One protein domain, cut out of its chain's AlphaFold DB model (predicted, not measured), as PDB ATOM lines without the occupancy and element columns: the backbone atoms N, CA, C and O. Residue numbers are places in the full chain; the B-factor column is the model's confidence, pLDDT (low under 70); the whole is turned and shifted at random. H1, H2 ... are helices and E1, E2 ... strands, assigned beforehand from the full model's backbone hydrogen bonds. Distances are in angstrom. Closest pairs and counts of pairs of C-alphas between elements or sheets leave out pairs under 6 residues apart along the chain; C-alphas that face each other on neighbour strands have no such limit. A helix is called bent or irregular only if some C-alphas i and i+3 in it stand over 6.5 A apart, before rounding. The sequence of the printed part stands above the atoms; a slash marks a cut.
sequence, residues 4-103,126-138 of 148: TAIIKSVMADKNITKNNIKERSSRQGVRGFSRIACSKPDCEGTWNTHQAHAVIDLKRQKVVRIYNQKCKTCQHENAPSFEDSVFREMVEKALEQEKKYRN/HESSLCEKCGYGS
ATOM      1  N   THR A   4      43.741 -40.302  17.127       93.62
ATOM      2  CA  THR A   4      45.121 -40.079  17.564       93.62
ATOM      3  C   THR A   4      45.607 -38.697  17.150       93.62
ATOM      4  O   THR A   4      46.257 -38.026  17.956       93.62
ATOM      5  N   ALA A   5      45.270 -38.244  15.939       93.81
ATOM      6  CA  ALA A   5      45.563 -36.882  15.499       93.81
ATOM      7  C   ALA A   5      44.899 -35.839  16.412       93.81
ATOM      8  O   ALA A   5      45.566 -34.905  16.861       93.81
ATOM      9  N   ILE A   6      43.627 -36.046  16.776       94.69
ATOM     10  CA  ILE A   6      42.905 -35.134  17.673       94.69
ATOM     11  C   ILE A   6      43.544 -35.103  19.066       94.69
ATOM     12  O   ILE A   6      43.798 -34.021  19.593       94.69
ATOM     13  N   ILE A   7      43.864 -36.266  19.651       95.19
ATOM     14  CA  ILE A   7      44.515 -36.322  20.972       95.19
ATOM     15  C   ILE A   7      45.840 -35.554  20.953       95.19
ATOM     16  O   ILE A   7      46.109 -34.765  21.859       95.19
ATOM     17  N   LYS A   8      46.661 -35.757  19.917       95.19
ATOM     18  CA  LYS A   8      47.940 -35.052  19.756       95.19
ATOM     19  C   LYS A   8      47.750 -33.542  19.647       95.19
ATOM     20  O   LYS A   8      48.460 -32.820  20.339       95.19
ATOM     21  N   SER A   9      46.799 -33.092  18.825       96.06
ATOM     22  CA  SER A   9      46.490 -31.669  18.643       96.06
ATOM     23  C   SER A   9      46.103 -31.017  19.967       96.06
ATOM     24  O   SER A   9      46.774 -30.094  20.407       96.06
ATOM     25  N   VAL A  10      45.104 -31.564  20.671       95.00
ATOM     26  CA  VAL A  10      44.604 -30.983  21.930       95.00
ATOM     27  C   VAL A  10      45.685 -30.957  23.017       95.00
ATOM     28  O   VAL A  10      45.763 -30.023  23.816       95.00
ATOM     29  N   MET A  11      46.542 -31.981  23.067       94.94
ATOM     30  CA  MET A  11      47.682 -31.994  23.984       94.94
ATOM     31  C   MET A  11      48.715 -30.913  23.636       94.94
ATOM     32  O   MET A  11      49.194 -30.228  24.542       94.94
ATOM     33  N   ALA A  12      49.036 -30.750  22.350       94.94
ATOM     34  CA  ALA A  12      49.974 -29.739  21.870       94.94
ATOM     35  C   ALA A  12      49.466 -28.317  22.149       94.94
ATOM     36  O   ALA A  12      50.221 -27.516  22.696       94.94
ATOM     37  N   ASP A  13      48.180 -28.048  21.905       94.81
ATOM     38  CA  ASP A  13      47.536 -26.754  22.176       94.81
ATOM     39  C   ASP A  13      47.654 -26.343  23.656       94.81
ATOM     40  O   ASP A  13      47.725 -25.162  23.993       94.81
ATOM     41  N   LYS A  14      47.722 -27.324  24.566       91.25
ATOM     42  CA  LYS A  14      47.903 -27.100  26.010       91.25
ATOM     43  C   LYS A  14      49.360 -27.203  26.478       91.25
ATOM     44  O   LYS A  14      49.599 -27.183  27.686       91.25
ATOM     45  N   ASN A  15      50.327 -27.302  25.564       93.00
ATOM     46  CA  ASN A  15      51.752 -27.505  25.852       93.00
ATOM     47  C   ASN A  15      52.033 -28.753  26.716       93.00
ATOM     48  O   ASN A  15      52.908 -28.754  27.584       93.00
ATOM     49  N   ILE A  16      51.272 -29.831  26.506       91.25
ATOM     50  CA  ILE A  16      51.416 -31.098  27.227       91.25
ATOM     51  C   ILE A  16      51.990 -32.147  26.279       91.25
ATOM     52  O   ILE A  16      51.435 -32.437  25.225       91.25
ATOM     53  N   THR A  17      53.076 -32.796  26.685       92.25
ATOM     54  CA  THR A  17      53.629 -33.952  25.969       92.25
ATOM     55  C   THR A  17      53.252 -35.254  26.670       92.25
ATOM     56  O   THR A  17      52.970 -35.279  27.871       92.25
ATOM     57  N   LYS A  18      53.319 -36.380  25.948       91.88
ATOM     58  CA  LYS A  18      53.103 -37.719  26.530       91.88
ATOM     59  C   LYS A  18      53.984 -38.001  27.756       91.88
ATOM     60  O   LYS A  18      53.564 -38.715  28.660       91.88
ATOM     61  N   ASN A  19      55.177 -37.407  27.821       91.94
ATOM     62  CA  ASN A  19      56.115 -37.594  28.928       91.94
ATOM     63  C   ASN A  19      55.681 -36.845  30.200       91.94
ATOM     64  O   ASN A  19      56.083 -37.220  31.298       91.94
ATOM     65  N   ASN A  20      54.829 -35.822  30.078       89.19
ATOM     66  CA  ASN A  20      54.262 -35.119  31.230       89.19
ATOM     67  C   ASN A  20      53.123 -35.906  31.907       89.19
ATOM     68  O   ASN A  20      52.725 -35.565  33.026       89.19
ATOM     69  N   ILE A  21      52.603 -36.947  31.246       91.50
ATOM     70  CA  ILE A  21      51.516 -37.790  31.743       91.50
ATOM     71  C   ILE A  21      52.093 -38.938  32.577       91.50
ATOM     72  O   ILE A  21      52.880 -39.759  32.095       91.50
ATOM     73  N   LYS A  22      51.683 -39.033  33.846       89.38
ATOM     74  CA  LYS A  22      52.116 -40.132  34.725       89.38
ATOM     75  C   LYS A  22      51.353 -41.413  34.383       89.38
ATOM     76  O   LYS A  22      50.158 -41.371  34.122       89.38
ATOM     77  N   GLU A  23      52.016 -42.571  34.470       88.44
ATOM     78  CA  GLU A  23      51.397 -43.867  34.126       88.44
ATOM     79  C   GLU A  23      50.102 -44.115  34.914       88.44
ATOM     80  O   GLU A  23      49.070 -44.445  34.338       88.44
ATOM     81  N   ARG A  24      50.131 -43.838  36.226       86.94
ATOM     82  CA  ARG A  24      48.995 -44.010  37.147       86.94
ATOM     83  C   ARG A  24      47.751 -43.174  36.811       86.94
ATOM     84  O   ARG A  24      46.680 -43.467  37.327       86.94
ATOM     85  N   SER A  25      47.903 -42.107  36.026       88.75
ATOM     86  CA  SER A  25      46.834 -41.187  35.614       88.75
ATOM     87  C   SER A  25      46.681 -41.130  34.092       88.75
ATOM     88  O   SER A  25      45.935 -40.306  33.579       88.75
ATOM     89  N   SER A  26      47.336 -42.019  33.347       92.25
ATOM     90  CA  SER A  26      47.333 -41.991  31.880       92.25
ATOM     91  C   SER A  26      45.962 -42.264  31.262       92.25
ATOM     92  O   SER A  26      45.627 -41.679  30.233       92.25
ATOM     93  N   ARG A  27      45.161 -43.125  31.900       94.44
ATOM     94  CA  ARG A  27      43.849 -43.562  31.413       94.44
ATOM     95  C   ARG A  27      42.729 -42.798  32.101       94.44
ATOM     96  O   ARG A  27      42.603 -42.862  33.323       94.44
ATOM     97  N   GLN A  28      41.893 -42.130  31.314       92.81
ATOM     98  CA  GLN A  28      40.769 -41.340  31.813       92.81
ATOM     99  C   GLN A  28      39.464 -41.780  31.159       92.81
ATOM    100  O   GLN A  28      39.385 -41.954  29.944       92.81
ATOM    101  N   GLY A  29      38.446 -41.990  31.993       91.44
ATOM    102  CA  GLY A  29      37.095 -42.305  31.549       91.44
ATOM    103  C   GLY A  29      36.303 -41.020  31.350       91.44
ATOM    104  O   GLY A  29      36.074 -40.282  32.307       91.44
ATOM    105  N   VAL A  30      35.852 -40.775  30.127       91.12
ATOM    106  CA  VAL A  30      35.137 -39.556  29.737       91.12
ATOM    107  C   VAL A  30      33.785 -39.880  29.105       91.12
ATOM    108  O   VAL A  30      33.501 -41.035  28.763       91.12
ATOM    109  N   ARG A  31      32.925 -38.861  29.047       89.94
ATOM    110  CA  ARG A  31      31.580 -38.878  28.461       89.94
ATOM    111  C   ARG A  31      31.503 -37.811  27.387       89.94
ATOM    112  O   ARG A  31      32.103 -36.750  27.563       89.94
ATOM    113  N   GLY A  32      30.747 -38.091  26.340       89.12
ATOM    114  CA  GLY A  32      30.403 -37.117  25.320       89.12
ATOM    115  C   GLY A  32      29.072 -37.448  24.669       89.12
ATOM    116  O   GLY A  32      28.524 -38.542  24.846       89.12
ATOM    117  N   PHE A  33      28.575 -36.483  23.906       89.31
ATOM    118  CA  PHE A  33      27.429 -36.677  23.040       89.31
ATOM    119  C   PHE A  33      27.765 -37.626  21.885       89.31
ATOM    120  O   PHE A  33      28.860 -37.601  21.327       89.31
ATOM    121  N   SER A  34      26.818 -38.479  21.519       88.75
ATOM    122  CA  SER A  34      26.923 -39.342  20.353       88.75
ATOM    123  C   SER A  34      25.545 -39.592  19.763       88.75
ATOM    124  O   SER A  34      24.574 -39.826  20.489       88.75
ATOM    125  N   ARG A  35      25.486 -39.583  18.432       88.81
ATOM    126  CA  ARG A  35      24.371 -40.111  17.652       88.81
ATOM    127  C   ARG A  35      24.744 -41.508  17.175       88.81
ATOM    128  O   ARG A  35      25.786 -41.688  16.550       88.81
ATOM    129  N   ILE A  36      23.893 -42.481  17.476       90.94
ATOM    130  CA  ILE A  36      24.114 -43.893  17.171       90.94
ATOM    131  C   ILE A  36      23.024 -44.357  16.212       90.94
ATOM    132  O   ILE A  36      21.837 -44.114  16.437       90.94
ATOM    133  N   ALA A  37      23.438 -45.036  15.149       91.38
ATOM    134  CA  ALA A  37      22.557 -45.799  14.280       91.38
ATOM    135  C   ALA A  37      22.812 -47.289  14.502       91.38
ATOM    136  O   ALA A  37      23.956 -47.711  14.689       91.38
ATOM    137  N   CYS A  38      21.746 -48.081  14.515       93.94
ATOM    138  CA  CYS A  38      21.867 -49.521  14.607       93.94
ATOM    139  C   CYS A  38      22.537 -50.067  13.339       93.94
ATOM    140  O   CYS A  38      22.131 -49.758  12.227       93.94
ATOM    141  N   SER A  39      23.564 -50.891  13.517       93.62
ATOM    142  CA  SER A  39      24.331 -51.515  12.433       93.62
ATOM    143  C   SER A  39      23.665 -52.762  11.843       93.62
ATOM    144  O   SER A  39      24.133 -53.288  10.835       93.62
ATOM    145  N   LYS A  40      22.573 -53.251  12.450       93.44
ATOM    146  CA  LYS A  40      21.792 -54.360  11.888       93.44
ATOM    147  C   LYS A  40      21.054 -53.904  10.618       93.44
ATOM    148  O   LYS A  40      20.299 -52.943  10.723       93.44
ATOM    149  N   PRO A  41      21.168 -54.630   9.487       91.31
ATOM    150  CA  PRO A  41      20.521 -54.258   8.223       91.31
ATOM    151  C   PRO A  41      19.000 -54.093   8.328       91.31
ATOM    152  O   PRO A  41      18.452 -53.141   7.790       91.31
ATOM    153  N   ASP A  42      18.335 -54.967   9.086       93.50
ATOM    154  CA  ASP A  42      16.870 -54.965   9.236       93.50
ATOM    155  C   ASP A  42      16.379 -54.064  10.384       93.50
ATOM    156  O   ASP A  42      15.244 -54.183  10.848       93.50
ATOM    157  N   CYS A  43      17.250 -53.210  10.933       92.12
ATOM    158  CA  CYS A  43      16.910 -52.339  12.049       92.12
ATOM    159  C   CYS A  43      17.383 -50.908  11.801       92.12
ATOM    160  O   CYS A  43      18.547 -50.578  11.996       92.12
ATOM    161  N   GLU A  44      16.435 -50.025  11.503       90.75
ATOM    162  CA  GLU A  44      16.679 -48.597  11.256       90.75
ATOM    163  C   GLU A  44      16.706 -47.755  12.547       90.75
ATOM    164  O   GLU A  44      16.561 -46.532  12.532       90.75
ATOM    165  N   GLY A  45      16.858 -48.403  13.706       90.06
ATOM    166  CA  GLY A  45      16.837 -47.725  14.996       90.06
ATOM    167  C   GLY A  45      17.986 -46.724  15.121       90.06
ATOM    168  O   GLY A  45      19.152 -47.100  15.020       90.06
ATOM    169  N   THR A  46      17.666 -45.464  15.413       90.88
ATOM    170  CA  THR A  46      18.655 -44.420  15.711       90.88
ATOM    171  C   THR A  46      18.331 -43.741  17.036       90.88
ATOM    172  O   THR A  46      17.166 -43.612  17.411       90.88
ATOM    173  N   TRP A  47      19.357 -43.353  17.792       89.44
ATOM    174  CA  TRP A  47      19.178 -42.645  19.057       89.44
ATOM    175  C   TRP A  47      20.380 -41.761  19.384       89.44
ATOM    176  O   TRP A  47      21.501 -41.998  18.937       89.44
ATOM    177  N   ASN A  48      20.127 -40.740  20.196       87.38
ATOM    178  CA  ASN A  48      21.146 -39.833  20.706       87.38
ATOM    179  C   ASN A  48      21.419 -40.135  22.180       87.38
ATOM    180  O   ASN A  48      20.524 -40.543  22.923       87.38
ATOM    181  N   THR A  49      22.654 -39.919  22.623       84.88
ATOM    182  CA  THR A  49      23.053 -40.114  24.015       84.88
ATOM    183  C   THR A  49      24.124 -39.102  24.412       84.88
ATOM    184  O   THR A  49      25.127 -38.956  23.727       84.88
ATOM    185  N   HIS A  50      23.950 -38.433  25.552       81.88
ATOM    186  CA  HIS A  50      24.997 -37.603  26.178       81.88
ATOM    187  C   HIS A  50      25.952 -38.435  27.052       81.88
ATOM    188  O   HIS A  50      26.910 -37.937  27.635       81.88
ATOM    189  N   GLN A  51      25.679 -39.736  27.164       82.50
ATOM    190  CA  GLN A  51      26.349 -40.657  28.077       82.50
ATOM    191  C   GLN A  51      27.167 -41.703  27.306       82.50
ATOM    192  O   GLN A  51      27.451 -42.785  27.829       82.50
ATOM    193  N   ALA A  52      27.553 -41.403  26.059       88.56
ATOM    194  CA  ALA A  52      28.488 -42.243  25.328       88.56
ATOM    195  C   ALA A  52      29.855 -42.174  26.008       88.56
ATOM    196  O   ALA A  52      30.404 -41.105  26.278       88.56
ATOM    197  N   HIS A  53      30.380 -43.348  26.334       91.12
ATOM    198  CA  HIS A  53      31.509 -43.482  27.232       91.12
ATOM    199  C   HIS A  53      32.736 -44.005  26.507       91.12
ATOM    200  O   HIS A  53      32.674 -45.030  25.831       91.12
ATOM    201  N   ALA A  54      33.875 -43.359  26.746       93.12
ATOM    202  CA  ALA A  54      35.164 -43.808  26.246       93.12
ATOM    203  C   ALA A  54      36.243 -43.754  27.334       93.12
ATOM    204  O   ALA A  54      36.158 -42.984  28.293       93.12
ATOM    205  N   VAL A  55      37.269 -44.587  27.179       94.25
ATOM    206  CA  VAL A  55      38.508 -44.551  27.957       94.25
ATOM    207  C   VAL A  55      39.624 -44.098  27.030       94.25
ATOM    208  O   VAL A  55      39.956 -44.798  26.073       94.25
ATOM    209  N   ILE A  56      40.208 -42.942  27.325       95.75
ATOM    210  CA  ILE A  56      41.307 -42.357  26.557       95.75
ATOM    211  C   ILE A  56      42.602 -42.567  27.338       95.75
ATOM    212  O   ILE A  56      42.675 -42.246  28.524       95.75
ATOM    213  N   ASP A  57      43.622 -43.108  26.676       96.12
ATOM    214  CA  ASP A  57      44.986 -43.159  27.192       96.12
ATOM    215  C   ASP A  57      45.773 -41.982  26.618       96.12
ATOM    216  O   ASP A  57      46.170 -41.977  25.452       96.12
ATOM    217  N   LEU A  58      45.974 -40.966  27.455       95.19
ATOM    218  CA  LEU A  58      46.643 -39.717  27.097       95.19
ATOM    219  C   LEU A  58      48.144 -39.913  26.863       95.19
ATOM    220  O   LEU A  58      48.758 -39.179  26.094       95.19
ATOM    221  N   LYS A  59      48.752 -40.917  27.504       94.94
ATOM    222  CA  LYS A  59      50.184 -41.190  27.357       94.94
ATOM    223  C   LYS A  59      50.471 -41.960  26.072       94.94
ATOM    224  O   LYS A  59      51.422 -41.643  25.361       94.94
ATOM    225  N   ARG A  60      49.641 -42.960  25.762       95.69
ATOM    226  CA  ARG A  60      49.712 -43.737  24.513       95.69
ATOM    227  C   ARG A  60      48.999 -43.057  23.342       95.69
ATOM    228  O   ARG A  60      49.103 -43.549  22.225       95.69
ATOM    229  N   GLN A  61      48.305 -41.947  23.597       94.94
ATOM    230  CA  GLN A  61      47.588 -41.127  22.617       94.94
ATOM    231  C   GLN A  61      46.575 -41.927  21.784       94.94
ATOM    232  O   GLN A  61      46.519 -41.818  20.558       94.94
ATOM    233  N   LYS A  62      45.782 -42.765  22.463       96.06
ATOM    234  CA  LYS A  62      44.784 -43.624  21.817       96.06
ATOM    235  C   LYS A  62      43.526 -43.801  22.658       96.06
ATOM    236  O   LYS A  62      43.574 -43.758  23.887       96.06
ATOM    237  N   VAL A  63      42.415 -44.090  21.990       95.56
ATOM    238  CA  VAL A  63      41.205 -44.596  22.646       95.56
ATOM    239  C   VAL A  63      41.417 -46.074  22.966       95.56
ATOM    240  O   VAL A  63      41.742 -46.870  22.091       95.56
ATOM    241  N   VAL A  64      41.293 -46.438  24.240       95.00
ATOM    242  CA  VAL A  64      41.486 -47.817  24.721       95.00
ATOM    243  C   VAL A  64      40.189 -48.606  24.654       95.00
ATOM    244  O   VAL A  64      40.211 -49.799  24.369       95.00
ATOM    245  N   ARG A  65      39.066 -47.949  24.946       94.12
ATOM    246  CA  ARG A  65      37.748 -48.577  24.943       94.12
ATOM    247  C   ARG A  65      36.675 -47.548  24.648       94.12
ATOM    248  O   ARG A  65      36.729 -46.445  25.185       94.12
ATOM    249  N   ILE A  66      35.683 -47.951  23.873       93.88
ATOM    250  CA  ILE A  66      34.394 -47.275  23.754       93.88
ATOM    251  C   ILE A  66      33.362 -48.268  24.284       93.88
ATOM    252  O   ILE A  66      33.460 -49.455  23.985       93.88
ATOM    253  N   TYR A  67      32.454 -47.811  25.142       92.69
ATOM    254  CA  TYR A  67      31.415 -48.669  25.703       92.69
ATOM    255  C   TYR A  67      30.198 -48.708  24.786       92.69
ATOM    256  O   TYR A  67      29.678 -47.657  24.403       92.69
ATOM    257  N   ASN A  68      29.729 -49.913  24.491       94.00
ATOM    258  CA  ASN A  68      28.613 -50.145  23.587       94.00
ATOM    259  C   ASN A  68      27.270 -49.725  24.198       94.00
ATOM    260  O   ASN A  68      27.068 -49.730  25.421       94.00
ATOM    261  N   GLN A  69      26.319 -49.417  23.318       92.25
ATOM    262  CA  GLN A  69      24.912 -49.248  23.661       92.25
ATOM    263  C   GLN A  69      24.037 -50.188  22.835       92.25
ATOM    264  O   GLN A  69      24.245 -50.352  21.633       92.25
ATOM    265  N   LYS A  70      23.052 -50.812  23.478       93.50
ATOM    266  CA  LYS A  70      22.069 -51.659  22.807       93.50
ATOM    267  C   LYS A  70      21.001 -50.814  22.130       93.50
ATOM    268  O   LYS A  70      20.484 -49.861  22.710       93.50
ATOM    269  N   CYS A  71      20.635 -51.212  20.917       92.44
ATOM    270  CA  CYS A  71      19.463 -50.685  20.234       92.44
ATOM    271  C   CYS A  71      18.193 -51.061  21.012       92.44
ATOM    272  O   CYS A  71      18.002 -52.232  21.338       92.44
ATOM    273  N   LYS A  72      17.295 -50.098  21.253       90.69
ATOM    274  CA  LYS A  72      16.013 -50.344  21.942       90.69
ATOM    275  C   LYS A  72      15.165 -51.405  21.239       90.69
ATOM    276  O   LYS A  72      14.566 -52.246  21.901       90.69
ATOM    277  N   THR A  73      15.164 -51.383  19.909       91.38
ATOM    278  CA  THR A  73      14.300 -52.224  19.073       91.38
ATOM    279  C   THR A  73      14.811 -53.655  18.959       91.38
ATOM    280  O   THR A  73      14.071 -54.595  19.223       91.38
ATOM    281  N   CYS A  74      16.077 -53.843  18.575       92.50
ATOM    282  CA  CYS A  74      16.616 -55.174  18.262       92.50
ATOM    283  C   CYS A  74      17.659 -55.688  19.265       92.50
ATOM    284  O   CYS A  74      18.224 -56.762  19.056       92.50
ATOM    285  N   GLN A  75      17.953 -54.914  20.319       93.19
ATOM    286  CA  GLN A  75      18.923 -55.228  21.379       93.19
ATOM    287  C   GLN A  75      20.368 -55.452  20.895       93.19
ATOM    288  O   GLN A  75      21.222 -55.876  21.673       93.19
ATOM    289  N   HIS A  76      20.667 -55.135  19.631       94.75
ATOM    290  CA  HIS A  76      22.009 -55.245  19.067       94.75
ATOM    291  C   HIS A  76      22.943 -54.180  19.647       94.75
ATOM    292  O   HIS A  76      22.551 -53.021  19.804       94.75
ATOM    293  N   GLU A  77      24.174 -54.573  19.959       94.25
ATOM    294  CA  GLU A  77      25.194 -53.689  20.518       94.25
ATOM    295  C   GLU A  77      25.832 -52.840  19.426       94.25
ATOM    296  O   GLU A  77      26.292 -53.348  18.413       94.25
ATOM    297  N   ASN A  78      25.873 -51.532  19.651       94.06
ATOM    298  CA  ASN A  78      26.441 -50.574  18.722       94.06
ATOM    299  C   ASN A  78      27.458 -49.700  19.449       94.06
ATOM    300  O   ASN A  78      27.194 -49.200  20.549       94.06
ATOM    301  N   ALA A  79      28.619 -49.523  18.825       92.75
ATOM    302  CA  ALA A  79      29.650 -48.630  19.321       92.75
ATOM    303  C   ALA A  79      29.271 -47.174  18.984       92.75
ATOM    304  O   ALA A  79      29.046 -46.865  17.812       92.75
ATOM    305  N   PRO A  80      29.209 -46.273  19.977       91.62
ATOM    306  CA  PRO A  80      29.027 -44.849  19.732       91.62
ATOM    307  C   PRO A  80      30.119 -44.267  18.824       91.62
ATOM    308  O   PRO A  80      31.307 -44.532  19.023       91.62
ATOM    309  N   SER A  81      29.722 -43.413  17.880       90.56
ATOM    310  CA  SER A  81      30.626 -42.556  17.106       90.56
ATOM    311  C   SER A  81      30.568 -41.117  17.609       90.56
ATOM    312  O   SER A  81      29.499 -40.624  17.972       90.56
ATOM    313  N   PHE A  82      31.706 -40.432  17.607       90.56
ATOM    314  CA  PHE A  82      31.823 -39.052  18.074       90.56
ATOM    315  C   PHE A  82      32.193 -38.148  16.905       90.56
ATOM    316  O   PHE A  82      33.018 -38.529  16.073       90.56
ATOM    317  N   GLU A  83      31.599 -36.961  16.862       91.75
ATOM    318  CA  GLU A  83      32.075 -35.888  15.994       91.75
ATOM    319  C   GLU A  83      33.408 -35.340  16.518       91.75
ATOM    320  O   GLU A  83      33.683 -35.384  17.721       91.75
ATOM    321  N   ASP A  84      34.232 -34.796  15.622       93.31
ATOM    322  CA  ASP A  84      35.570 -34.297  15.950       93.31
ATOM    323  C   ASP A  84      35.547 -33.222  17.052       93.31
ATOM    324  O   ASP A  84      36.407 -33.230  17.936       93.31
ATOM    325  N   SER A  85      34.562 -32.319  17.027       92.38
ATOM    326  CA  SER A  85      34.354 -31.276  18.044       92.38
ATOM    327  C   SER A  85      34.079 -31.883  19.421       92.38
ATOM    328  O   SER A  85      34.785 -31.581  20.383       92.38
ATOM    329  N   VAL A  86      33.128 -32.815  19.500       91.31
ATOM    330  CA  VAL A  86      32.776 -33.514  20.742       91.31
ATOM    331  C   VAL A  86      33.960 -34.330  21.258       91.31
ATOM    332  O   VAL A  86      34.263 -34.330  22.452       91.31
ATOM    333  N   PHE A  87      34.683 -35.013  20.370       94.69
ATOM    334  CA  PHE A  87      35.842 -35.794  20.780       94.69
ATOM    335  C   PHE A  87      36.983 -34.907  21.302       94.69
ATOM    336  O   PHE A  87      37.642 -35.284  22.273       94.69
ATOM    337  N   ARG A  88      37.193 -33.707  20.736       95.38
ATOM    338  CA  ARG A  88      38.133 -32.714  21.289       95.38
ATOM    339  C   ARG A  88      37.769 -32.350  22.727       95.38
ATOM    340  O   ARG A  88      38.629 -32.467  23.598       95.38
ATOM    341  N   GLU A  89      36.508 -32.016  22.998       93.75
ATOM    342  CA  GLU A  89      36.030 -31.718  24.358       93.75
ATOM    343  C   GLU A  89      36.248 -32.898  25.314       93.75
ATOM    344  O   GLU A  89      36.676 -32.726  26.458       93.75
ATOM    345  N   MET A  90      36.017 -34.128  24.847       93.75
ATOM    346  CA  MET A  90      36.293 -35.333  25.631       93.75
ATOM    347  C   MET A  90      37.781 -35.464  25.990       93.75
ATOM    348  O   MET A  90      38.102 -35.844  27.119       93.75
ATOM    349  N   VAL A  91      38.701 -35.133  25.077       95.25
ATOM    350  CA  VAL A  91      40.147 -35.119  25.360       95.25
ATOM    351  C   VAL A  91      40.504 -34.014  26.359       95.25
ATOM    352  O   VAL A  91      41.307 -34.248  27.266       95.25
ATOM    353  N   GLU A  92      39.889 -32.835  26.264       94.56
ATOM    354  CA  GLU A  92      40.093 -31.760  27.240       94.56
ATOM    355  C   GLU A  92      39.633 -32.165  28.644       94.56
ATOM    356  O   GLU A  92      40.398 -32.028  29.606       94.56
ATOM    357  N   LYS A  93      38.433 -32.757  28.755       92.38
ATOM    358  CA  LYS A  93      37.916 -33.334  30.006       92.38
ATOM    359  C   LYS A  93      38.871 -34.405  30.549       92.38
ATOM    360  O   LYS A  93      39.121 -34.454  31.756       92.38
ATOM    361  N   ALA A  94      39.450 -35.243  29.683       93.69
ATOM    362  CA  ALA A  94      40.441 -36.242  30.084       93.69
ATOM    363  C   ALA A  94      41.711 -35.592  30.663       93.69
ATOM    364  O   ALA A  94      42.174 -36.002  31.726       93.69
ATOM    365  N   LEU A  95      42.263 -34.560  30.020       92.56
ATOM    366  CA  LEU A  95      43.448 -33.849  30.519       92.56
ATOM    367  C   LEU A  95      43.186 -33.151  31.860       92.56
ATOM    368  O   LEU A  95      44.034 -33.175  32.755       92.56
ATOM    369  N   GLU A  96      42.001 -32.566  32.036       90.56
ATOM    370  CA  GLU A  96      41.611 -31.952  33.303       90.56
ATOM    371  C   GLU A  96      41.529 -32.990  34.434       90.56
ATOM    372  O   GLU A  96      42.043 -32.771  35.538       90.56
ATOM    373  N   GLN A  97      40.932 -34.154  34.155       88.56
ATOM    374  CA  GLN A  97      40.894 -35.277  35.089       88.56
ATOM    375  C   GLN A  97      42.301 -35.799  35.411       88.56
ATOM    376  O   GLN A  97      42.613 -36.014  36.584       88.56
ATOM    377  N   GLU A  98      43.177 -35.945  34.411       90.81
ATOM    378  CA  GLU A  98      44.577 -36.338  34.614       90.81
ATOM    379  C   GLU A  98      45.270 -35.390  35.586       90.81
ATOM    380  O   GLU A  98      45.811 -35.845  36.592       90.81
ATOM    381  N   LYS A  99      45.159 -34.075  35.360       87.06
ATOM    382  CA  LYS A  99      45.751 -33.046  36.222       87.06
ATOM    383  C   LYS A  99      45.251 -33.161  37.665       87.06
ATOM    384  O   LYS A  99      46.056 -33.050  38.596       87.06
ATOM    385  N   LYS A 100      43.950 -33.429  37.855       82.25
ATOM    386  CA  LYS A 100      43.332 -33.662  39.174       82.25
ATOM    387  C   LYS A 100      43.911 -34.905  39.863       82.25
ATOM    388  O   LYS A 100      44.287 -34.825  41.027       82.25
ATOM    389  N   TYR A 101      44.041 -36.036  39.167       80.06
ATOM    390  CA  TYR A 101      44.575 -37.280  39.753       80.06
ATOM    391  C   TYR A 101      46.106 -37.294  39.888       80.06
ATOM    392  O   TYR A 101      46.661 -37.996  40.738       80.06
ATOM    393  N   ARG A 102      46.814 -36.510  39.071       78.69
ATOM    394  CA  ARG A 102      48.274 -36.378  39.102       78.69
ATOM    395  C   ARG A 102      48.747 -35.766  40.413       78.69
ATOM    396  O   ARG A 102      49.701 -36.277  41.015       78.69
ATOM    397  N   ASN A 103      48.067 -34.707  40.845       68.25
ATOM    398  CA  ASN A 103      48.333 -33.972  42.072       68.25
ATOM    399  C   ASN A 103      47.487 -34.577  43.193       68.25
ATOM    400  O   ASN A 103      46.399 -34.099  43.487       68.25
ATOM    401  N   HIS A 126      19.497 -41.418  30.840       75.56
ATOM    402  CA  HIS A 126      20.413 -42.529  30.629       75.56
ATOM    403  C   HIS A 126      19.729 -43.874  30.886       75.56
ATOM    404  O   HIS A 126      19.421 -44.226  32.026       75.56
ATOM    405  N   GLU A 127      19.566 -44.671  29.836       84.44
ATOM    406  CA  GLU A 127      18.943 -45.981  29.957       84.44
ATOM    407  C   GLU A 127      19.985 -47.047  30.324       84.44
ATOM    408  O   GLU A 127      20.665 -47.630  29.476       84.44
ATOM    409  N   SER A 128      20.136 -47.281  31.633       84.44
ATOM    410  CA  SER A 128      21.176 -48.163  32.186       84.44
ATOM    411  C   SER A 128      21.085 -49.603  31.667       84.44
ATOM    412  O   SER A 128      22.118 -50.248  31.500       84.44
ATOM    413  N   SER A 129      19.876 -50.092  31.366       87.06
ATOM    414  CA  SER A 129      19.619 -51.424  30.792       87.06
ATOM    415  C   SER A 129      20.242 -51.623  29.407       87.06
ATOM    416  O   SER A 129      20.512 -52.753  29.010       87.06
ATOM    417  N   LEU A 130      20.533 -50.541  28.681       89.00
ATOM    418  CA  LEU A 130      21.093 -50.591  27.331       89.00
ATOM    419  C   LEU A 130      22.585 -50.268  27.294       89.00
ATOM    420  O   LEU A 130      23.210 -50.393  26.246       89.00
ATOM    421  N   CYS A 131      23.180 -49.859  28.413       89.31
ATOM    422  CA  CYS A 131      24.565 -49.409  28.452       89.31
ATOM    423  C   CYS A 131      25.516 -50.505  28.940       89.31
ATOM    424  O   CYS A 131      25.400 -50.991  30.067       89.31
ATOM    425  N   GLU A 132      26.537 -50.813  28.139       90.44
ATOM    426  CA  GLU A 132      27.580 -51.777  28.502       90.44
ATOM    427  C   GLU A 132      28.339 -51.354  29.767       90.44
ATOM    428  O   GLU A 132      28.671 -52.183  30.613       90.44
ATOM    429  N   LYS A 133      28.584 -50.049  29.948       85.88
ATOM    430  CA  LYS A 133      29.273 -49.542  31.143       85.88
ATOM    431  C   LYS A 133      28.487 -49.817  32.426       85.88
ATOM    432  O   LYS A 133      29.092 -50.085  33.461       85.88
ATOM    433  N   CYS A 134      27.160 -49.783  32.344       87.38
ATOM    434  CA  CYS A 134      26.256 -50.152  33.432       87.38
ATOM    435  C   CYS A 134      26.109 -51.670  33.587       87.38
ATOM    436  O   CYS A 134      25.309 -52.124  34.404       87.38
ATOM    437  N   GLY A 135      26.828 -52.465  32.785       85.00
ATOM    438  CA  GLY A 135      26.618 -53.902  32.671       85.00
ATOM    439  C   GLY A 135      25.160 -54.218  32.344       85.00
ATOM    440  O   GLY A 135      24.592 -55.112  32.970       85.00
ATOM    441  N   TYR A 136      24.543 -53.419  31.466       88.00
ATOM    442  CA  TYR A 136      23.138 -53.529  31.065       88.00
ATOM    443  C   TYR A 136      22.154 -53.505  32.246       88.00
ATOM    444  O   TYR A 136      21.218 -54.294  32.315       88.00
ATOM    445  N   GLY A 137      22.372 -52.588  33.194       84.44
ATOM    446  CA  GLY A 137      21.495 -52.351  34.346       84.44
ATOM    447  C   GLY A 137      21.960 -53.011  35.648       84.44
ATOM    448  O   GLY A 137      21.402 -52.728  36.703       84.44
ATOM    449  N   SER A 138      23.016 -53.827  35.610       85.06
ATOM    450  CA  SER A 138      23.578 -54.475  36.807       85.06
ATOM    451  C   SER A 138      24.347 -53.519  37.729       85.06
ATOM    452  O   SER A 138      24.587 -53.829  38.898       85.06
TER     453      SER A 138
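This is residues 4 to 103 and 126 to 138 of the 148 residues of the protein "zf-3CxxC domain-containing protein" of Strongylocentrotus purpuratus (UniProt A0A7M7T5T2). A long bent hairpin, E1 and E2, forms the backbone of the shape; at one end it widens with the short E3 into a small three-stranded sheet, with H2 packed along it and H1 at a steep angle to H2. The other end of the hairpin, past the bends, runs away from the helices, and the long stretch of residues 67 to 83 goes out toward that same end and folds back to H2. The printed part has 113 residues, with two named helices and three named strands in the order H1 E1 E2 E3 H2; the class is mixed, helices and strands. The sheet's order is E1 E2 E3, antiparallel throughout. The whole is compact, with a radius of gyration of the C-alphas of 15.4 A, yet elongated, with spans of 47 by 28 by 18 A.

The edge strand E1, residues 27 to 37, and the inner strand E2, residues 46 to 57, form a hairpin, antiparallel at 156 degrees, with N 30 and O 54 within hydrogen-bond range at 2.9 A and N 36 and O 47 at 2.8 A. E1 bends by 70 degrees at residue 33 and E2 by 67 degrees at residue 50. E2 and the edge strand E3, residues 62 to 66, form a second hairpin, antiparallel at 137 degrees, with N 55 and O 65 at 2.8 A. The three strands make a meander, each the antiparallel neighbour of the one before. The sheet is only just strongly twisted, with C-alphas up to 4.4 A off its best plane. H2, residues 84 to 102, is on the sheet at a height of 7.8 A, over E1 and E2, and runs along the strands, at 15 degrees to E1 on the local plane. The closest C-alphas of H2 and E1 are those of Ala 94 and Gln 28, 5.4 A apart. H1, residues 4 to 13, is also on the sheet, giving two layers, helices on one face of a sheet; its C-alpha of Thr 4 is 5.5 A from that of Lys 62 in E3, their closest pair. H2 touches H1 with residues 84 to 92 alone, closest at the C-alphas of Val 91 and Ile 7, 6.3 A apart, at a steep tilt of 62 degrees, the same way. In H1 and H2 every O i to N i+4 pair is within hydrogen-bond range.

E1 is 27.4 A long from C-alpha 27 at (43.849, -43.562, 31.413), and E2 is 28.8 A long. E3 spans 11.2 A and H1 14.3 A, H1 beginning at C-alpha 4 at (45.121, -40.079, 17.564). H2 is 26.5 A long and ends at C-alpha 102 at (48.274, -36.378, 39.102).

The C-alphas of Asp 42 and Asn 103, the two farthest apart, are 50.1 A apart. Residues 104 to 125 are not printed, and C-alphas 103 and 126 are 31.4 A apart across the cut; residues 126 to 138 hold no named element. The links H1 to E1 and E3 to H2 are long. The mean pLDDT of the printed part is 90.9, and residue 103 alone is under 70.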